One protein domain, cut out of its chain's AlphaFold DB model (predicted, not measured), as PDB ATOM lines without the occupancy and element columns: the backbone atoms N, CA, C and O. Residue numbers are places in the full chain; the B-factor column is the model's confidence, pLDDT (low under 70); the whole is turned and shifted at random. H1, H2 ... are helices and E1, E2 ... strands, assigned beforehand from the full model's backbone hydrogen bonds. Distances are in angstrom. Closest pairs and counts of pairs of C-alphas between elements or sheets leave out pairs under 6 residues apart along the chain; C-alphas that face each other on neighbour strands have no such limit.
ATOM      1  N   GLU A 443     297.108 -12.443 105.843       39.25
ATOM      2  CA  GLU A 443     297.405 -13.639 106.634       39.25
ATOM      3  C   GLU A 443     296.149 -14.000 107.446       39.25
ATOM      4  O   GLU A 443     295.485 -13.082 107.938       39.25
ATOM      5  N   PRO A 444     295.797 -15.292 107.590       47.41
ATOM      6  CA  PRO A 444     294.579 -15.704 108.290       47.41
ATOM      7  C   PRO A 444     294.476 -15.051 109.676       47.41
ATOM      8  O   PRO A 444     295.479 -14.918 110.378       47.41
ATOM      9  N   TYR A 445     293.271 -14.619 110.074       58.19
ATOM     10  CA  TYR A 445     293.092 -13.886 111.331       58.19
ATOM     11  C   TYR A 445     293.382 -14.780 112.544       58.19
ATOM     12  O   TYR A 445     292.530 -15.535 113.009       58.19
ATOM     13  N   LYS A 446     294.594 -14.631 113.081       69.06
ATOM     14  CA  LYS A 446     295.093 -15.308 114.280       69.06
ATOM     15  C   LYS A 446     294.320 -14.845 115.512       69.06
ATOM     16  O   LYS A 446     294.412 -13.691 115.930       69.06
ATOM     17  N   ILE A 447     293.563 -15.755 116.120       79.12
ATOM     18  CA  ILE A 447     292.810 -15.493 117.350       79.12
ATOM     19  C   ILE A 447     293.802 -15.444 118.514       79.12
ATOM     20  O   ILE A 447     294.350 -16.473 118.906       79.12
ATOM     21  N   VAL A 448     294.007 -14.257 119.079       78.75
ATOM     22  CA  VAL A 448     294.872 -14.007 120.245       78.75
ATOM     23  C   VAL A 448     294.047 -13.560 121.455       78.75
ATOM     24  O   VAL A 448     292.913 -13.102 121.312       78.75
ATOM     25  N   CYS A 449     294.605 -13.683 122.660       73.88
ATOM     26  CA  CYS A 449     293.959 -13.173 123.870       73.88
ATOM     27  C   CYS A 449     293.977 -11.631 123.889       73.88
ATOM     28  O   CYS A 449     295.040 -11.039 123.705       73.88
ATOM     29  N   PRO A 450     292.851 -10.947 124.166       72.56
ATOM     30  CA  PRO A 450     292.861  -9.501 124.371       72.56
ATOM     31  C   PRO A 450     293.700  -9.113 125.602       72.56
ATOM     32  O   PRO A 450     293.643  -9.791 126.626       72.56
ATOM     33  N   TYR A 451     294.436  -7.999 125.535       50.53
ATOM     34  CA  TYR A 451     295.401  -7.597 126.574       50.53
ATOM     35  C   TYR A 451     294.814  -7.516 128.004       50.53
ATOM     36  O   TYR A 451     295.431  -7.998 128.952       50.53
ATOM     37  N   ASP A 452     293.587  -7.004 128.163       54.91
ATOM     38  CA  ASP A 452     292.895  -6.891 129.463       54.91
ATOM     39  C   ASP A 452     292.128  -8.156 129.908       54.91
ATOM     40  O   ASP A 452     291.389  -8.108 130.900       54.91
ATOM     41  N   VAL A 453     292.235  -9.272 129.176       64.38
ATOM     42  CA  VAL A 453     291.443 -10.496 129.389       64.38
ATOM     43  C   VAL A 453     292.285 -11.604 130.026       64.38
ATOM     44  O   VAL A 453     293.385 -11.928 129.585       64.38
ATOM     45  N   TRP A 454     291.740 -12.193 131.091       72.25
ATOM     46  CA  TRP A 454     292.395 -13.191 131.936       72.25
ATOM     47  C   TRP A 454     291.423 -14.330 132.254       72.25
ATOM     48  O   TRP A 454     290.238 -14.078 132.465       72.25
ATOM     49  N   GLY A 455     291.921 -15.568 132.327       76.50
ATOM     50  CA  GLY A 455     291.127 -16.741 132.714       76.50
ATOM     51  C   GLY A 455     291.211 -17.902 131.722       76.50
ATOM     52  O   GLY A 455     292.123 -17.958 130.897       76.50
ATOM     53  N   ALA A 456     290.264 -18.835 131.833       83.44
ATOM     54  CA  ALA A 456     290.090 -19.956 130.914       83.44
ATOM     55  C   ALA A 456     288.866 -19.723 130.012       83.44
ATOM     56  O   ALA A 456     287.806 -19.316 130.487       83.44
ATOM     57  N   PHE A 457     289.033 -19.991 128.720       87.25
ATOM     58  CA  PHE A 457     288.068 -19.752 127.648       87.25
ATOM     59  C   PHE A 457     287.997 -20.984 126.737       87.25
ATOM     60  O   PHE A 457     288.979 -21.721 126.630       87.25
ATOM     61  N   PRO A 458     286.871 -21.243 126.060       88.62
ATOM     62  CA  PRO A 458     286.721 -22.458 125.268       88.62
ATOM     63  C   PRO A 458     287.576 -22.452 124.000       88.62
ATOM     64  O   PRO A 458     287.687 -21.435 123.317       88.62
ATOM     65  N   HIS A 459     288.137 -23.610 123.641       89.50
ATOM     66  CA  HIS A 459     288.778 -23.787 122.342       89.50
ATOM     67  C   HIS A 459     287.703 -24.035 121.260       89.50
ATOM     68  O   HIS A 459     286.955 -25.009 121.381       89.50
ATOM     69  N   PRO A 460     287.611 -23.226 120.184       87.88
ATOM     70  CA  PRO A 460     286.521 -23.322 119.203       87.88
ATOM     71  C   PRO A 460     286.388 -24.688 118.526       87.88
ATOM     72  O   PRO A 460     285.284 -25.103 118.177       87.88
ATOM     73  N   PHE A 461     287.519 -25.377 118.357       85.25
ATOM     74  CA  PHE A 461     287.635 -26.606 117.571       85.25
ATOM     75  C   PHE A 461     287.913 -27.860 118.412       85.25
ATOM     76  O   PHE A 461     288.280 -28.892 117.867       85.25
ATOM     77  N   SER A 462     287.810 -27.799 119.749       83.56
ATOM     78  CA  SER A 462     288.029 -28.993 120.581       83.56
ATOM     79  C   SER A 462     287.437 -28.867 121.980       83.56
ATOM     80  O   SER A 462     287.783 -27.961 122.727       83.56
ATOM     81  N   ASN A 463     286.635 -29.851 122.386       82.19
ATOM     82  CA  ASN A 463     286.069 -29.911 123.737       82.19
ATOM     83  C   ASN A 463     287.091 -30.363 124.800       82.19
ATOM     84  O   ASN A 463     286.858 -30.177 125.992       82.19
ATOM     85  N   ARG A 464     288.207 -30.988 124.386       80.62
ATOM     86  CA  ARG A 464     289.297 -31.433 125.280       80.62
ATOM     87  C   ARG A 464     290.326 -30.336 125.557       80.62
ATOM     88  O   ARG A 464     291.231 -30.561 126.355       80.62
ATOM     89  N   HIS A 465     290.208 -29.178 124.911       85.56
ATOM     90  CA  HIS A 465     291.169 -28.086 125.017       85.56
ATOM     91  C   HIS A 465     290.491 -26.783 125.421       85.56
ATOM     92  O   HIS A 465     289.318 -26.545 125.137       85.56
ATOM     93  N   TYR A 466     291.258 -25.921 126.071       88.50
ATOM     94  CA  TYR A 466     290.847 -24.582 126.446       88.50
ATOM     95  C   TYR A 466     291.987 -23.592 126.222       88.50
ATOM     96  O   TYR A 466     293.171 -23.934 126.229       88.50
ATOM     97  N   ILE A 467     291.601 -22.347 125.997       88.06
ATOM     98  CA  ILE A 467     292.473 -21.190 125.878       88.06
ATOM     99  C   ILE A 467     292.674 -20.622 127.282       88.06
ATOM    100  O   ILE A 467     291.717 -20.201 127.928       88.06
ATOM    101  N   LYS A 468     293.916 -20.583 127.763       83.38
ATOM    102  CA  LYS A 468     294.287 -19.827 128.961       83.38
ATOM    103  C   LYS A 468     294.836 -18.467 128.534       83.38
ATOM    104  O   LYS A 468     295.864 -18.413 127.860       83.38
ATOM    105  N   CYS A 469     294.164 -17.394 128.942       76.00
ATOM    106  CA  CYS A 469     294.617 -16.022 128.729       76.00
ATOM    107  C   CYS A 469     295.277 -15.450 129.984       76.00
ATOM    108  O   CYS A 469     294.735 -15.553 131.092       76.00
ATOM    109  N   SER A 470     296.413 -14.789 129.786       72.88
ATOM    110  CA  SER A 470     297.074 -13.956 130.791       72.88
ATOM    111  C   SER A 470     297.898 -12.875 130.099       72.88
ATOM    112  O   SER A 470     298.830 -13.210 129.369       72.88
ATOM    113  N   ASP A 471     297.592 -11.602 130.351       61.88
ATOM    114  CA  ASP A 471     298.394 -10.460 129.880       61.88
ATOM    115  C   ASP A 471     298.558 -10.416 128.343       61.88
ATOM    116  O   ASP A 471     299.661 -10.340 127.806       61.88
ATOM    117  N   GLY A 472     297.450 -10.601 127.613       58.25
ATOM    118  CA  GLY A 472     297.427 -10.739 126.146       58.25
ATOM    119  C   GLY A 472     298.033 -12.037 125.590       58.25
ATOM    120  O   GLY A 472     297.819 -12.372 124.427       58.25
ATOM    121  N   LYS A 473     298.748 -12.823 126.403       67.75
ATOM    122  CA  LYS A 473     299.345 -14.098 125.985       67.75
ATOM    123  C   LYS A 473     298.293 -15.202 126.019       67.75
ATOM    124  O   LYS A 473     297.614 -15.392 127.033       67.75
ATOM    125  N   LEU A 474     298.192 -15.931 124.912       82.38
ATOM    126  CA  LEU A 474     297.372 -17.129 124.764       82.38
ATOM    127  C   LEU A 474     298.234 -18.374 124.964       82.38
ATOM    128  O   LEU A 474     299.328 -18.470 124.414       82.38
ATOM    129  N   LEU A 475     297.713 -19.341 125.717       80.31
ATOM    130  CA  LEU A 475     298.249 -20.699 125.793       80.31
ATOM    131  C   LEU A 475     297.106 -21.698 125.622       80.31
ATOM    132  O   LEU A 475     296.149 -21.674 126.398       80.31
ATOM    133  N   ILE A 476     297.218 -22.612 124.658       85.50
ATOM    134  CA  ILE A 476     296.325 -23.774 124.596       85.50
ATOM    135  C   ILE A 476     296.704 -24.745 125.723       85.50
ATOM    136  O   ILE A 476     297.883 -24.996 125.986       85.50
ATOM    137  N   LYS A 477     295.700 -25.285 126.418       84.38
ATOM    138  CA  LYS A 477     295.857 -26.313 127.450       84.38
ATOM    139  C   LYS A 477     294.824 -27.416 127.274       84.38
ATOM    140  O   LYS A 477     293.673 -27.151 126.942       84.38
ATOM    141  N   SER A 478     295.242 -28.654 127.508       85.81
ATOM    142  CA  SER A 478     294.356 -29.817 127.526       85.81
ATOM    143  C   SER A 478     293.686 -29.967 128.890       85.81
ATOM    144  O   SER A 478     294.286 -29.692 129.932       85.81
ATOM    145  N   CYS A 479     292.448 -30.443 128.888       85.25
ATOM    146  CA  CYS A 479     291.816 -31.019 130.062       85.25
ATOM    147  C   CYS A 479     292.453 -32.382 130.402       85.25
ATOM    148  O   CYS A 479     292.979 -33.068 129.523       85.25
ATOM    149  N   ARG A 480     292.412 -32.790 131.680       84.50
ATOM    150  CA  ARG A 480     292.883 -34.123 132.113       84.50
ATOM    151  C   ARG A 480     292.060 -35.216 131.412       84.50
ATOM    152  O   ARG A 480     290.896 -34.989 131.085       84.50
ATOM    153  N   SER A 481     292.653 -36.390 131.179       79.56
ATOM    154  CA  SER A 481     291.987 -37.491 130.465       79.56
ATOM    155  C   SER A 481     290.594 -37.796 131.036       79.56
ATOM    156  O   SER A 481     290.425 -37.886 132.250       79.56
ATOM    157  N   GLY A 482     289.598 -37.913 130.153       74.94
ATOM    158  CA  GLY A 482     288.185 -38.109 130.501       74.94
ATOM    159  C   GLY A 482     287.368 -36.831 130.754       74.94
ATOM    160  O   GLY A 482     286.141 -36.901 130.692       74.94
ATOM    161  N   LEU A 483     288.008 -35.679 130.983       80.56
ATOM    162  CA  LEU A 483     287.334 -34.392 131.207       80.56
ATOM    163  C   LEU A 483     287.133 -33.613 129.897       80.56
ATOM    164  O   LEU A 483     288.000 -33.644 129.020       80.56
ATOM    165  N   LEU A 484     286.045 -32.840 129.804       81.56
ATOM    166  CA  LEU A 484     285.827 -31.832 128.752       81.56
ATOM    167  C   LEU A 484     285.622 -30.439 129.365       81.56
ATOM    168  O   LEU A 484     285.271 -30.315 130.537       81.56
ATOM    169  N   PHE A 485     285.859 -29.388 128.579       83.81
ATOM    170  CA  PHE A 485     285.719 -27.999 129.019       83.81
ATOM    171  C   PHE A 485     284.260 -27.518 128.944       83.81
ATOM    172  O   PHE A 485     283.697 -27.397 127.855       83.81
ATOM    173  N   SER A 486     283.677 -27.223 130.108       79.50
ATOM    174  CA  SER A 486     282.313 -26.714 130.299       79.50
ATOM    175  C   SER A 486     282.226 -25.223 129.956       79.50
ATOM    176  O   SER A 486     282.920 -24.406 130.566       79.50
ATOM    177  N   LEU A 487     281.353 -24.843 129.018       80.69
ATOM    178  CA  LEU A 487     281.158 -23.446 128.592       80.69
ATOM    179  C   LEU A 487     280.463 -22.582 129.655       80.69
ATOM    180  O   LEU A 487     280.767 -21.400 129.819       80.69
ATOM    181  N   SER A 488     279.519 -23.170 130.384       74.50
ATOM    182  CA  SER A 488     278.745 -22.511 131.437       74.50
ATOM    183  C   SER A 488     279.563 -22.245 132.702       74.50
ATOM    184  O   SER A 488     279.251 -21.308 133.444       74.50
ATOM    185  N   ARG A 489     280.616 -23.035 132.952       73.06
ATOM    186  CA  ARG A 489     281.447 -22.958 134.168       73.06
ATOM    187  C   ARG A 489     282.906 -22.559 133.914       73.06
ATOM    188  O   ARG A 489     283.587 -22.202 134.868       73.06
ATOM    189  N   ASN A 490     283.371 -22.563 132.662       79.12
ATOM    190  CA  ASN A 490     284.756 -22.284 132.250       79.12
ATOM    191  C   ASN A 490     285.818 -23.149 132.967       79.12
ATOM    192  O   ASN A 490     286.911 -22.680 133.293       79.12
ATOM    193  N   ILE A 491     285.501 -24.427 133.200       82.25
ATOM    194  CA  ILE A 491     286.385 -25.422 133.831       82.25
ATOM    195  C   ILE A 491     286.352 -26.748 133.063       82.25
ATOM    196  O   ILE A 491     285.366 -27.066 132.399       82.25
ATOM    197  N   CYS A 492     287.417 -27.541 133.180       84.19
ATOM    198  CA  CYS A 492     287.414 -28.946 132.768       84.19
ATOM    199  C   CYS A 492     286.674 -29.791 133.812       84.19
ATOM    200  O   CYS A 492     287.022 -29.702 134.988       84.19
ATOM    201  N   ASP A 493     285.717 -30.625 133.401       81.31
ATOM    202  CA  ASP A 493     284.889 -31.402 134.332       81.31
ATOM    203  C   ASP A 493     284.482 -32.797 133.812       81.31
ATOM    204  O   ASP A 493     284.559 -33.093 132.614       81.31
ATOM    205  N   THR A 494     284.062 -33.670 134.734       70.19
ATOM    206  CA  THR A 494     283.500 -34.999 134.467       70.19
ATOM    207  C   THR A 494     281.999 -34.935 134.193       70.19
ATOM    208  O   THR A 494     281.242 -34.564 135.078       70.19
ATOM    209  N   LYS A 495     281.572 -35.424 133.019       58.28
ATOM    210  CA  LYS A 495     280.217 -35.948 132.733       58.28
ATOM    211  C   LYS A 495     279.045 -35.281 133.487       58.28
ATOM    212  O   LYS A 495     278.430 -35.909 134.340       58.28
ATOM    213  N   ASP A 496     278.621 -34.115 133.006       52.06
ATOM    214  CA  ASP A 496     277.227 -33.667 133.169       52.06
ATOM    215  C   ASP A 496     276.606 -33.320 131.800       52.06
ATOM    216  O   ASP A 496     276.061 -32.249 131.535       52.06
ATOM    217  N   TYR A 497     276.738 -34.266 130.860       54.69
ATOM    218  CA  TYR A 497     276.339 -34.113 129.452       54.69
ATOM    219  C   TYR A 497     274.819 -34.095 129.210       54.69
ATOM    220  O   TYR A 497     274.386 -34.145 128.058       54.69
ATOM    221  N   HIS A 498     274.005 -33.968 130.264       47.91
ATOM    222  CA  HIS A 498     272.582 -33.642 130.145       47.91
ATOM    223  C   HIS A 498     272.359 -32.303 129.419       47.91
ATOM    224  O   HIS A 498     271.344 -32.130 128.745       47.91
ATOM    225  N   HIS A 499     273.349 -31.405 129.446       55.12
ATOM    226  CA  HIS A 499     273.442 -30.269 128.532       55.12
ATOM    227  C   HIS A 499     274.449 -30.560 127.410       55.12
ATOM    228  O   HIS A 499     275.607 -30.153 127.461       55.12
ATOM    229  N   SER A 500     273.994 -31.224 126.344       58.41
ATOM    230  CA  SER A 500     274.806 -31.567 125.157       58.41
ATOM    231  C   SER A 500     275.335 -30.362 124.352       58.41
ATOM    232  O   SER A 500     276.058 -30.544 123.370       58.41
ATOM    233  N   PHE A 501     274.998 -29.142 124.782       66.44
ATOM    234  CA  PHE A 501     275.432 -27.859 124.223       66.44
ATOM    235  C   PHE A 501     276.451 -27.119 125.115       66.44
ATOM    236  O   PHE A 501     276.968 -26.087 124.701       66.44
ATOM    237  N   ASP A 502     276.801 -27.647 126.299       73.75
ATOM    238  CA  ASP A 502     277.791 -27.060 127.229       73.75
ATOM    239  C   ASP A 502     279.257 -27.244 126.766       73.75
ATOM    240  O   ASP A 502     280.194 -27.171 127.560       73.75
ATOM    241  N   THR A 503     279.475 -27.481 125.468       75.94
ATOM    242  CA  THR A 503     280.784 -27.690 124.831       75.94
ATOM    243  C   THR A 503     280.827 -27.052 123.434       75.94
ATOM    244  O   THR A 503     279.809 -26.979 122.749       75.94
ATOM    245  N   ALA A 504     282.004 -26.609 122.975       76.31
ATOM    246  CA  ALA A 504     282.176 -25.834 121.732       76.31
ATOM    247  C   ALA A 504     281.665 -26.534 120.449       76.31
ATOM    248  O   ALA A 504     281.165 -25.895 119.509       76.31
ATOM    249  N   ILE A 505     281.792 -27.860 120.415       76.00
ATOM    250  CA  ILE A 505     281.357 -28.751 119.336       76.00
ATOM    251  C   ILE A 505     280.493 -29.870 119.948       76.00
ATOM    252  O   ILE A 505     280.798 -30.317 121.054       76.00
ATOM    253  N   PRO A 506     279.431 -30.364 119.281       65.38
ATOM    254  CA  PRO A 506     278.685 -31.526 119.762       65.38
ATOM    255  C   PRO A 506     279.577 -32.762 119.956       65.38
ATOM    256  O   PRO A 506     280.453 -33.036 119.134       65.38
ATOM    257  N   LEU A 507     279.321 -33.549 121.008       58.47
ATOM    258  CA  LEU A 507     280.074 -34.779 121.316       58.47
ATOM    259  C   LEU A 507     280.214 -35.725 120.111       58.47
ATOM    260  O   LEU A 507     281.296 -36.249 119.877       58.47
ATOM    261  N   SER A 508     279.152 -35.892 119.319       55.84
ATOM    262  CA  SER A 508     279.137 -36.741 118.118       55.84
ATOM    263  C   SER A 508     280.168 -36.342 117.058       55.84
ATOM    264  O   SER A 508     280.655 -37.205 116.336       55.84
ATOM    265  N   GLN A 509     280.527 -35.060 116.979       60.06
ATOM    266  CA  GLN A 509     281.525 -34.545 116.044       60.06
ATOM    267  C   GLN A 509     282.914 -34.469 116.704       60.06
ATOM    268  O   GLN A 509     283.903 -34.867 116.102       60.06
ATOM    269  N   GLY A 510     282.986 -34.093 117.989       52.59
ATOM    270  CA  GLY A 510     284.231 -34.098 118.773       52.59
ATOM    271  C   GLY A 510     284.803 -35.487 119.111       52.59
ATOM    272  O   GLY A 510     285.894 -35.570 119.670       52.59
ATOM    273  N   ILE A 511     284.078 -36.567 118.799       47.41
ATOM    274  CA  ILE A 511     284.531 -37.966 118.897       47.41
ATOM    275  C   ILE A 511     285.208 -38.438 117.596       47.41
ATOM    276  O   ILE A 511     286.079 -39.301 117.658       47.41
ATOM    277  N   ALA A 512     284.859 -37.861 116.440       47.12
ATOM    278  CA  ALA A 512     285.446 -38.229 115.148       47.12
ATOM    279  C   ALA A 512     286.856 -37.642 114.939       47.12
ATOM    280  O   ALA A 512     287.690 -38.277 114.303       47.12
ATOM    281  N   ASP A 513     287.150 -36.475 115.522       50.22
ATOM    282  CA  ASP A 513     288.487 -35.853 115.532       50.22
ATOM    283  C   ASP A 513     289.392 -36.357 116.682       50.22
ATOM    284  O   ASP A 513     290.251 -35.626 117.182       50.22
ATOM    285  N   MET A 514     289.227 -37.608 117.128       48.94
ATOM    286  CA  MET A 514     290.268 -38.244 117.945       48.94
ATOM    287  C   MET A 514     291.516 -38.516 117.088       48.94
ATOM    288  O   MET A 514     291.423 -38.825 115.907       48.94
ATOM    289  N   GLU A 515     292.693 -38.353 117.699       48.66
ATOM    290  CA  GLU A 515     294.017 -38.626 117.108       48.66
ATOM    291  C   GLU A 515     294.471 -37.735 115.935       48.66
ATOM    292  O   GLU A 515     295.516 -37.982 115.336       48.66
ATOM    293  N   ARG A 516     293.835 -36.573 115.727       52.66
ATOM    294  CA  ARG A 516     294.626 -35.386 115.361       52.66
ATOM    295  C   ARG A 516     295.130 -34.704 116.621       52.66
ATOM    296  O   ARG A 516     294.446 -33.875 117.221       52.66
ATOM    297  N   GLU A 517     296.359 -35.048 116.997       49.69
ATOM    298  CA  GLU A 517     297.154 -34.226 117.904       49.69
ATOM    299  C   GLU A 517     297.234 -32.801 117.347       49.69
ATOM    300  O   GLU A 517     297.963 -32.515 116.393       49.69
ATOM    301  N   ILE A 518     296.519 -31.872 117.983       54.41
ATOM    302  CA  ILE A 518     296.966 -30.484 117.982       54.41
ATOM    303  C   ILE A 518     298.337 -30.534 118.661       54.41
ATOM    304  O   ILE A 518     298.423 -30.882 119.838       54.41
ATOM    305  N   LYS A 519     299.416 -30.237 117.931       50.78
ATOM    306  CA  LYS A 519     300.766 -30.200 118.507       50.78
ATOM    307  C   LYS A 519     300.893 -28.957 119.387       50.78
ATOM    308  O   LYS A 519     301.339 -27.912 118.939       50.78
ATOM    309  N   ILE A 520     300.445 -29.075 120.638       57.22
ATOM    310  CA  ILE A 520     300.255 -27.993 121.631       57.22
ATOM    311  C   ILE A 520     301.584 -27.378 122.129       57.22
ATOM    312  O   ILE A 520     301.610 -26.551 123.041       57.22
ATOM    313  N   GLU A 521     302.704 -27.716 121.495       51.19
ATOM    314  CA  GLU A 521     304.003 -27.106 121.739       51.19
ATOM    315  C   GLU A 521     304.009 -25.652 121.237       51.19
ATOM    316  O   GLU A 521     304.102 -25.366 120.047       51.19
ATOM    317  N   ASN A 522     303.904 -24.719 122.187       55.84
ATOM    318  CA  ASN A 522     304.080 -23.275 122.000       55.84
ATOM    319  C   ASN A 522     303.086 -22.571 121.049       55.84
ATOM    320  O   ASN A 522     303.361 -21.465 120.579       55.84
ATOM    321  N   ILE A 523     301.898 -23.141 120.825       67.69
ATOM    322  CA  ILE A 523     300.820 -22.459 120.092       67.69
ATOM    323  C   ILE A 523     300.295 -21.252 120.899       67.69
ATOM    324  O   ILE A 523     299.744 -21.403 121.993       67.69
ATOM    325  N   THR A 524     300.444 -20.056 120.319       69.38
ATOM    326  CA  THR A 524     300.109 -18.740 120.910       69.38
ATOM    327  C   THR A 524     298.943 -18.020 120.216       69.38
ATOM    328  O   THR A 524     298.642 -16.869 120.532       69.38
ATOM    329  N   PHE A 525     298.259 -18.690 119.290       73.31
ATOM    330  CA  PHE A 525     297.055 -18.208 118.610       73.31
ATOM    331  C   PHE A 525     296.167 -19.390 118.196       73.31
ATOM    332  O   PHE A 525     296.610 -20.534 118.230       73.31
ATOM    333  N   VAL A 526     294.921 -19.138 117.794       83.81
ATOM    334  CA  VAL A 526     294.044 -20.163 117.196       83.81
ATOM    335  C   VAL A 526     293.617 -19.738 115.789       83.81
ATOM    336  O   VAL A 526     293.345 -18.565 115.546       83.81
ATOM    337  N   GLU A 527     293.553 -20.703 114.875       82.81
ATOM    338  CA  GLU A 527     293.077 -20.580 113.491       82.81
ATOM    339  C   GLU A 527     292.102 -21.735 113.189       82.81
ATOM    340  O   GLU A 527     292.120 -22.773 113.860       82.81
ATOM    341  N   CYS A 528     291.239 -21.562 112.189       82.75
ATOM    342  CA  CYS A 528     290.405 -22.619 111.622       82.75
ATOM    343  C   CYS A 528     291.275 -23.755 111.044       82.75
ATOM    344  O   CYS A 528     292.173 -23.474 110.249       82.75
ATOM    345  N   PRO A 529     291.010 -25.040 111.353       80.25
ATOM    346  CA  PRO A 529     291.779 -26.135 110.771       80.25
ATOM    347  C   PRO A 529     291.574 -26.242 109.250       80.25
ATOM    348  O   PRO A 529     290.506 -25.917 108.725       80.25
ATOM    349  N   SER A 530     292.580 -26.747 108.531       75.00
ATOM    350  CA  SER A 530     292.513 -26.938 107.076       75.00
ATOM    351  C   SER A 530     291.274 -27.738 106.658       75.00
ATOM    352  O   SER A 530     290.915 -28.730 107.296       75.00
ATOM    353  N   ASN A 531     290.636 -27.314 105.565       70.81
ATOM    354  CA  ASN A 531     289.391 -27.869 105.017       70.81
ATOM    355  C   ASN A 531     288.135 -27.696 105.904       70.81
ATOM    356  O   ASN A 531     287.058 -28.137 105.500       70.81
ATOM    357  N   TRP A 532     288.213 -27.047 107.076       74.00
ATOM    358  CA  TRP A 532     287.017 -26.745 107.870       74.00
ATOM    359  C   TRP A 532     286.251 -25.567 107.264       74.00
ATOM    360  O   TRP A 532     286.824 -24.522 106.946       74.00
ATOM    361  N   ASN A 533     284.939 -25.756 107.127       79.75
ATOM    362  CA  ASN A 533     283.999 -24.804 106.545       79.75
ATOM    363  C   ASN A 533     282.805 -24.605 107.486       79.75
ATOM    364  O   ASN A 533     282.299 -25.573 108.055       79.75
ATOM    365  N   GLY A 534     282.326 -23.368 107.615       81.88
ATOM    366  CA  GLY A 534     281.137 -23.026 108.398       81.88
ATOM    367  C   GLY A 534     281.426 -22.106 109.582       81.88
ATOM    368  O   GLY A 534     282.490 -21.497 109.671       81.88
ATOM    369  N   ARG A 535     280.447 -21.981 110.486       86.25
ATOM    370  CA  ARG A 535     280.488 -21.036 111.612       86.25
ATOM    371  C   ARG A 535     280.746 -21.748 112.940       86.25
ATOM    372  O   ARG A 535     280.164 -22.803 113.192       86.25
ATOM    373  N   PHE A 536     281.587 -21.151 113.781       88.56
ATOM    374  CA  PHE A 536     282.032 -21.697 115.067       88.56
ATOM    375  C   PHE A 536     282.078 -20.605 116.146       88.56
ATOM    376  O   PHE A 536     282.019 -19.415 115.846       88.56
ATOM    377  N   ILE A 537     282.177 -20.996 117.419       89.62
ATOM    378  CA  ILE A 537     282.180 -20.036 118.531       89.62
ATOM    379  C   ILE A 537     283.411 -19.117 118.506       89.62
ATOM    380  O   ILE A 537     284.524 -19.569 118.243       89.62
ATOM    381  N   TYR A 538     283.235 -17.842 118.855       88.56
ATOM    382  CA  TYR A 538     284.356 -16.960 119.189       88.56
ATOM    383  C   TYR A 538     284.627 -17.013 120.709       88.56
ATOM    384  O   TYR A 538     283.693 -16.790 121.484       88.56
ATOM    385  N   PRO A 539     285.863 -17.284 121.183       87.75
ATOM    386  CA  PRO A 539     286.123 -17.566 122.605       87.75
ATOM    387  C   PRO A 539     285.798 -16.444 123.598       87.75
ATOM    388  O   PRO A 539     285.655 -16.719 124.787       87.75
ATOM    389  N   PHE A 540     285.725 -15.188 123.140       80.19
ATOM    390  CA  PHE A 540     285.716 -14.011 124.018       80.19
ATOM    391  C   PHE A 540     284.449 -13.143 123.918       80.19
ATOM    392  O   PHE A 540     284.370 -12.119 124.595       80.19
ATOM    393  N   SER A 541     283.452 -13.499 123.095       81.31
ATOM    394  CA  SER A 541     282.222 -12.704 122.927       81.31
ATOM    395  C   SER A 541     281.068 -13.524 122.345       81.31
ATOM    396  O   SER A 541     281.234 -14.133 121.297       81.31
ATOM    397  N   ASN A 542     279.868 -13.426 122.932       81.00
ATOM    398  CA  ASN A 542     278.627 -13.950 122.332       81.00
ATOM    399  C   ASN A 542     278.148 -13.160 121.103       81.00
ATOM    400  O   ASN A 542     277.515 -13.743 120.231       81.00
ATOM    401  N   GLY A 543     278.455 -11.865 121.001       78.31
ATOM    402  CA  GLY A 543     278.136 -11.041 119.823       78.31
ATOM    403  C   GLY A 543     279.040 -11.281 118.604       78.31
ATOM    404  O   GLY A 543     279.025 -10.474 117.680       78.31
ATOM    405  N   HIS A 544     279.866 -12.333 118.608       82.06
ATOM    406  CA  HIS A 544     280.835 -12.639 117.552       82.06
ATOM    407  C   HIS A 544     280.904 -14.147 117.289       82.06
ATOM    408  O   HIS A 544     280.636 -14.958 118.178       82.06
ATOM    409  N   TYR A 545     281.316 -14.523 116.081       84.75
ATOM    410  CA  TYR A 545     281.604 -15.905 115.706       84.75
ATOM    411  C   TYR A 545     282.783 -15.991 114.742       84.75
ATOM    412  O   TYR A 545     283.180 -15.012 114.112       84.75
ATOM    413  N   LEU A 546     283.349 -17.187 114.637       86.88
ATOM    414  CA  LEU A 546     284.354 -17.514 113.638       86.88
ATOM    415  C   LEU A 546     283.661 -17.994 112.371       86.88
ATOM    416  O   LEU A 546     282.813 -18.886 112.436       86.88
ATOM    417  N   SER A 547     284.056 -17.436 111.235       83.44
ATOM    418  CA  SER A 547     283.757 -17.969 109.912       83.44
ATOM    419  C   SER A 547     284.998 -18.682 109.397       83.44
ATOM    420  O   SER A 547     286.045 -18.062 109.212       83.44
ATOM    421  N   CYS A 548     284.880 -19.991 109.192       81.94
ATOM    422  CA  CYS A 548     285.916 -20.804 108.578       81.94
ATOM    423  C   CYS A 548     285.577 -21.043 107.106       81.94
ATOM    424  O   CYS A 548     284.481 -21.520 106.792       81.94
ATOM    425  N   LEU A 549     286.530 -20.756 106.218       79.31
ATOM    426  CA  LEU A 549     286.454 -21.097 104.798       79.31
ATOM    427  C   LEU A 549     287.787 -21.695 104.338       79.31
ATOM    428  O   LEU A 549     288.768 -20.986 104.116       79.31
ATOM    429  N   ASN A 550     287.823 -23.019 104.212       70.06
ATOM    430  CA  ASN A 550     288.998 -23.806 103.842       70.06
ATOM    431  C   ASN A 550     290.237 -23.532 104.727       70.06
ATOM    432  O   ASN A 550     291.348 -23.378 104.227       70.06
ATOM    433  N   GLY A 551     290.039 -23.414 106.044       65.62
ATOM    434  CA  GLY A 551     291.084 -23.015 107.004       65.62
ATOM    435  C   GLY A 551     291.342 -21.501 107.098       65.62
ATOM    436  O   GLY A 551     291.920 -21.033 108.077       65.62
ATOM    437  N   SER A 552     290.841 -20.696 106.155       73.94
ATOM    438  CA  SER A 552     290.817 -19.234 106.314       73.94
ATOM    439  C   SER A 552     289.932 -18.880 107.505       73.94
ATOM    440  O   SER A 552     288.793 -19.342 107.579       73.94
ATOM    441  N   THR A 553     290.451 -18.064 108.419       75.88
ATOM    442  CA  THR A 553     289.731 -17.597 109.612       75.88
ATOM    443  C   THR A 553     289.307 -16.150 109.406       75.88
ATOM    444  O   THR A 553     290.169 -15.301 109.191       75.88
ATOM    445  N   GLU A 554     288.011 -15.856 109.511       77.94
ATOM    446  CA  GLU A 554     287.493 -14.498 109.725       77.94
ATOM    447  C   GLU A 554     286.675 -14.443 111.027       77.94
ATOM    448  O   GLU A 554     286.078 -15.437 111.446       77.94
ATOM    449  N   ILE A 555     286.647 -13.277 111.677       77.44
ATOM    450  CA  ILE A 555     285.800 -13.010 112.848       77.44
ATOM    451  C   ILE A 555     284.642 -12.127 112.375       77.44
ATOM    452  O   ILE A 555     284.856 -10.977 111.992       77.44
ATOM    453  N   GLU A 556     283.423 -12.660 112.396       77.50
ATOM    454  CA  GLU A 556     282.195 -11.938 112.043       77.50
ATOM    455  C   GLU A 556     281.451 -11.499 113.319       77.50
ATOM    456  O   GLU A 556     281.441 -12.204 114.333       77.50
ATOM    457  N   SER A 557     280.808 -10.330 113.273       80.19
ATOM    458  CA  SER A 557     279.930  -9.829 114.340       80.19
ATOM    459  C   SER A 557     278.472 -10.219 114.081       80.19
ATOM    460  O   SER A 557     278.008 -10.221 112.942       80.19
ATOM    461  N   CYS A 558     277.723 -10.495 115.148       78.88
ATOM    462  CA  CYS A 558     276.266 -10.555 115.094       78.88
ATOM    463  C   CYS A 558     275.657  -9.144 114.943       78.88
ATOM    464  O   CYS A 558     276.281  -8.142 115.293       78.88
ATOM    465  N   LEU A 559     274.441  -9.055 114.390       80.06
ATOM    466  CA  LEU A 559     273.761  -7.779 114.131       80.06
ATOM    467  C   LEU A 559     273.019  -7.286 115.384       80.06
ATOM    468  O   LEU A 559     272.162  -8.000 115.909       80.06
ATOM    469  N   GLY A 560     273.318  -6.067 115.842       77.56
ATOM    470  CA  GLY A 560     272.742  -5.508 117.073       77.56
ATOM    471  C   GLY A 560     272.999  -6.403 118.293       77.56
ATOM    472  O   GLY A 560     274.023  -7.078 118.370       77.56
ATOM    473  N   ASP A 561     272.036  -6.476 119.214       75.94
ATOM    474  CA  ASP A 561     272.120  -7.286 120.444       75.94
ATOM    475  C   ASP A 561     271.809  -8.787 120.236       75.94
ATOM    476  O   ASP A 561     271.404  -9.500 121.169       75.94
ATOM    477  N   SER A 562     271.970  -9.288 119.004       81.06
ATOM    478  CA  SER A 562     271.855 -10.716 118.703       81.06
ATOM    479  C   SER A 562     273.116 -11.479 119.128       81.06
ATOM    480  O   SER A 562     274.240 -10.979 119.071       81.06
ATOM    481  N   LYS A 563     272.925 -12.712 119.598       86.62
ATOM    482  CA  LYS A 563     273.970 -13.570 120.174       86.62
ATOM    483  C   LYS A 563     274.155 -14.806 119.311       86.62
ATOM    484  O   LYS A 563     273.182 -15.371 118.813       86.62
ATOM    485  N   TYR A 564     275.393 -15.249 119.149       87.88
ATOM    486  CA  TYR A 564     275.706 -16.457 118.405       87.88
ATOM    487  C   TYR A 564     275.287 -17.712 119.179       87.88
ATOM    488  O   TYR A 564     275.846 -18.016 120.233       87.88
ATOM    489  N   SER A 565     274.317 -18.441 118.625       87.75
ATOM    490  CA  SER A 565     273.847 -19.723 119.144       87.75
ATOM    491  C   SER A 565     274.813 -20.847 118.784       87.75
ATOM    492  O   SER A 565     275.098 -21.094 117.606       87.75
ATOM    493  N   ILE A 566     275.274 -21.570 119.803       85.88
ATOM    494  CA  ILE A 566     276.186 -22.711 119.667       85.88
ATOM    495  C   ILE A 566     275.474 -23.858 118.936       85.88
ATOM    496  O   ILE A 566     276.045 -24.450 118.017       85.88
ATOM    497  N   ARG A 567     274.220 -24.126 119.320       81.88
ATOM    498  CA  ARG A 567     273.325 -25.184 118.830       81.88
ATOM    499  C   ARG A 567     272.795 -24.926 117.423       81.88
ATOM    500  O   ARG A 567     272.704 -25.858 116.629       81.88
ATOM    501  N   ARG A 568     272.414 -23.684 117.101       85.38
ATOM    502  CA  ARG A 568     271.859 -23.301 115.784       85.38
ATOM    503  C   ARG A 568     272.925 -22.799 114.803       85.38
ATOM    504  O   ARG A 568     272.584 -22.520 113.656       85.38
ATOM    505  N   ARG A 569     274.179 -22.647 115.250       86.75
ATOM    506  CA  ARG A 569     275.343 -22.149 114.486       86.75
ATOM    507  C   ARG A 569     275.110 -20.803 113.767       86.75
ATOM    508  O   ARG A 569     275.726 -20.520 112.737       86.75
ATOM    509  N   ARG A 570     274.236 -19.952 114.317       88.25
ATOM    510  CA  ARG A 570     273.836 -18.643 113.763       88.25
ATOM    511  C   ARG A 570     273.524 -17.640 114.872       88.25
ATOM    512  O   ARG A 570     273.225 -18.043 115.991       88.25
ATOM    513  N   CYS A 571     273.522 -16.349 114.553       88.69
ATOM    514  CA  CYS A 571     273.005 -15.330 115.467       88.69
ATOM    515  C   CYS A 571     271.487 -15.493 115.672       88.69
ATOM    516  O   CYS A 571     270.747 -15.748 114.715       88.69
ATOM    517  N   LEU A 572     271.046 -15.342 116.920       88.31
ATOM    518  CA  LEU A 572     269.654 -15.328 117.376       88.31
ATOM    519  C   LEU A 572     269.385 -14.031 118.144       88.31
ATOM    520  O   LEU A 572     270.305 -13.486 118.760       88.31
ATOM    521  N   SER A 573     268.135 -13.559 118.167       88.69
ATOM    522  CA  SER A 573     267.748 -12.494 119.098       88.69
ATOM    523  C   SER A 573     268.032 -12.921 120.541       88.69
ATOM    524  O   SER A 573     267.986 -14.107 120.873       88.69
ATOM    525  N   SER A 574     268.261 -11.953 121.428       77.69
ATOM    526  CA  SER A 574     268.347 -12.213 122.869       77.69
ATOM    527  C   SER A 574     267.045 -12.776 123.475       77.69
ATOM    528  O   SER A 574     267.094 -13.263 124.599       77.69
ATOM    529  N   SER A 575     265.923 -12.743 122.742       82.38
ATOM    530  CA  SER A 575     264.659 -13.425 123.071       82.38
ATOM    531  C   SER A 575     264.610 -14.905 122.673       82.38
ATOM    532  O   SER A 575     263.864 -15.664 123.282       82.38
ATOM    533  N   ASP A 576     265.381 -15.322 121.663       84.56
ATOM    534  CA  ASP A 576     265.185 -16.612 120.972       84.56
ATOM    535  C   ASP A 576     266.271 -17.645 121.320       84.56
ATOM    536  O   ASP A 576     266.325 -18.721 120.721       84.56
ATOM    537  N   ILE A 577     267.192 -17.286 122.219       83.25
ATOM    538  CA  ILE A 577     268.395 -18.055 122.540       83.25
ATOM    539  C   ILE A 577     268.284 -18.715 123.916       83.25
ATOM    540  O   ILE A 577     268.095 -18.044 124.931       83.25
ATOM    541  N   ASP A 578     268.424 -20.043 123.939       78.56
ATOM    542  CA  ASP A 578     268.333 -20.847 125.159       78.56
ATOM    543  C   ASP A 578     269.408 -20.403 126.184       78.56
ATOM    544  O   ASP A 578     270.541 -20.058 125.825       78.56
ATOM    545  N   GLN A 579     269.089 -20.426 127.484       70.75
ATOM    546  CA  GLN A 579     270.050 -20.049 128.526       70.75
ATOM    547  C   GLN A 579     271.248 -21.014 128.529       70.75
ATOM    548  O   GLN A 579     271.116 -22.185 128.873       70.75
ATOM    549  N   GLY A 580     272.431 -20.501 128.176       69.69
ATOM    550  CA  GLY A 580     273.660 -21.293 128.044       69.69
ATOM    551  C   GLY A 580     274.028 -21.670 126.605       69.69
ATOM    552  O   GLY A 580     275.149 -22.108 126.380       69.69
ATOM    553  N   ASP A 581     273.169 -21.410 125.614       79.00
ATOM    554  CA  ASP A 581     273.457 -21.631 124.185       79.00
ATOM    555  C   ASP A 581     274.378 -20.548 123.571       79.00
ATOM    556  O   ASP A 581     274.372 -20.302 122.369       79.00
ATOM    557  N   PHE A 582     275.195 -19.878 124.390       81.12
ATOM    558  CA  PHE A 582     276.170 -18.874 123.962       81.12
ATOM    559  C   PHE A 582     277.389 -18.822 124.894       81.12
ATOM    560  O   PHE A 582     277.283 -19.002 126.108       81.12
ATOM    561  N   VAL A 583     278.558 -18.499 124.334       81.25
ATOM    562  CA  VAL A 583     279.793 -18.276 125.107       81.25
ATOM    563  C   VAL A 583     279.674 -17.002 125.948       81.25
ATOM    564  O   VAL A 583     279.204 -15.972 125.468       81.25
ATOM    565  N   ARG A 584     280.124 -17.026 127.205       75.19
ATOM    566  CA  ARG A 584     280.158 -15.817 128.046       75.19
ATOM    567  C   ARG A 584     281.218 -14.837 127.535       75.19
ATOM    568  O   ARG A 584     282.391 -15.187 127.451       75.19
ATOM    569  N   SER A 585     280.812 -13.603 127.237       71.44
ATOM    570  CA  SER A 585     281.731 -12.548 126.792       71.44
ATOM    571  C   SER A 585     282.783 -12.219 127.852       71.44
ATOM    572  O   SER A 585     282.477 -12.110 129.040       71.44
ATOM    573  N   ALA A 586     284.029 -12.046 127.414       65.75
ATOM    574  CA  ALA A 586     285.163 -11.789 128.287       65.75
ATOM    575  C   ALA A 586     285.091 -10.375 128.885       65.75
ATOM    576  O   ALA A 586     285.055  -9.372 128.170       65.75
ATOM    577  N   VAL A 587     285.098 -10.285 130.215       57.88
ATOM    578  CA  VAL A 587     285.032  -9.009 130.936       57.88
ATOM    579  C   VAL A 587     286.439  -8.419 131.065       57.88
ATOM    580  O   VAL A 587     287.302  -9.008 131.717       57.88
ATOM    581  N   LYS A 588     286.672  -7.237 130.480       49.19
ATOM    582  CA  LYS A 588     287.944  -6.505 130.630       49.19
ATOM    583  C   LYS A 588     288.211  -6.152 132.099       49.19
ATOM    584  O   LYS A 588     287.307  -5.737 132.833       49.19
ATOM    585  N   ARG A 589     289.470  -6.252 132.535       43.97
ATOM    586  CA  ARG A 589     289.888  -5.982 133.921       43.97
ATOM    587  C   ARG A 589     289.867  -4.484 134.279       43.97
ATOM    588  O   ARG A 589     290.910  -3.848 134.381       43.97
ATOM    589  N   SER A 590     288.691  -3.913 134.564       38.12
ATOM    590  CA  SER A 590     288.619  -2.530 135.073       38.12
ATOM    591  C   SER A 590     289.395  -2.372 136.395       38.12
ATOM    592  O   SER A 590     289.205  -3.156 137.334       38.12
ATOM    593  N   LYS A 591     290.273  -1.354 136.465       39.41
ATOM    594  CA  LYS A 591     291.146  -1.023 137.612       39.41
ATOM    595  C   LYS A 591     290.401  -0.311 138.761       39.41
ATOM    596  O   LYS A 591     290.828   0.748 139.210       39.41
ATOM    597  N   LYS A 592     289.293  -0.881 139.250       33.28
ATOM    598  CA  LYS A 592     288.722  -0.604 140.587       33.28
ATOM    599  C   LYS A 592     287.617  -1.615 140.926       33.28
ATOM    600  O   LYS A 592     286.892  -2.039 140.033       33.28
ATOM    601  N   ILE A 593     287.530  -1.942 142.221       37.53
ATOM    602  CA  ILE A 593     286.476  -2.699 142.928       37.53
ATOM    603  C   ILE A 593     286.203  -4.132 142.394       37.53
ATOM    604  O   ILE A 593     285.801  -4.363 141.251       37.53
TER     605      ILE A 593
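What this domain is: This is residues 443 to 593 of the 655 residues of an uncharacterized protein of Musca domestica (UniProt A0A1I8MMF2). Little of this model is regular structure: two three-stranded antiparallel sheets and the hairpin E4-E5 sit among long loops. Of 151 printed residues, 42 are in named elements, mostly strand. It is compact, radius of gyration of the C-alphas 14.8 A, spanning 39 by 35 by 34 A.

How they stand to each other: Find E1, residues 455 to 458, E2, 465 to 470, and E3, 473 to 478, a meander of antiparallel neighbours, with N 457 2.8 A from O 467. E4, 484 to 486, and E5, 491 to 493, form a hairpin, with N 486 2.9 A from O 491. The closest C-alphas of E2 and E4, 466 and 485, are 6.7 A apart. H1, 507 to 510, lies between long links. E6, 534 to 537, E7, 544 to 549, and E8, 552 to 557, form another meander, with N 536 2.9 A from O 546.

Where its parts are: Find C-alpha 455 at (291.127, -16.741, 132.714) and C-alpha 557 at (279.930, -9.829, 114.340).

The domain as a whole: The printed part has no cut; 46 residues are under pLDDT 70.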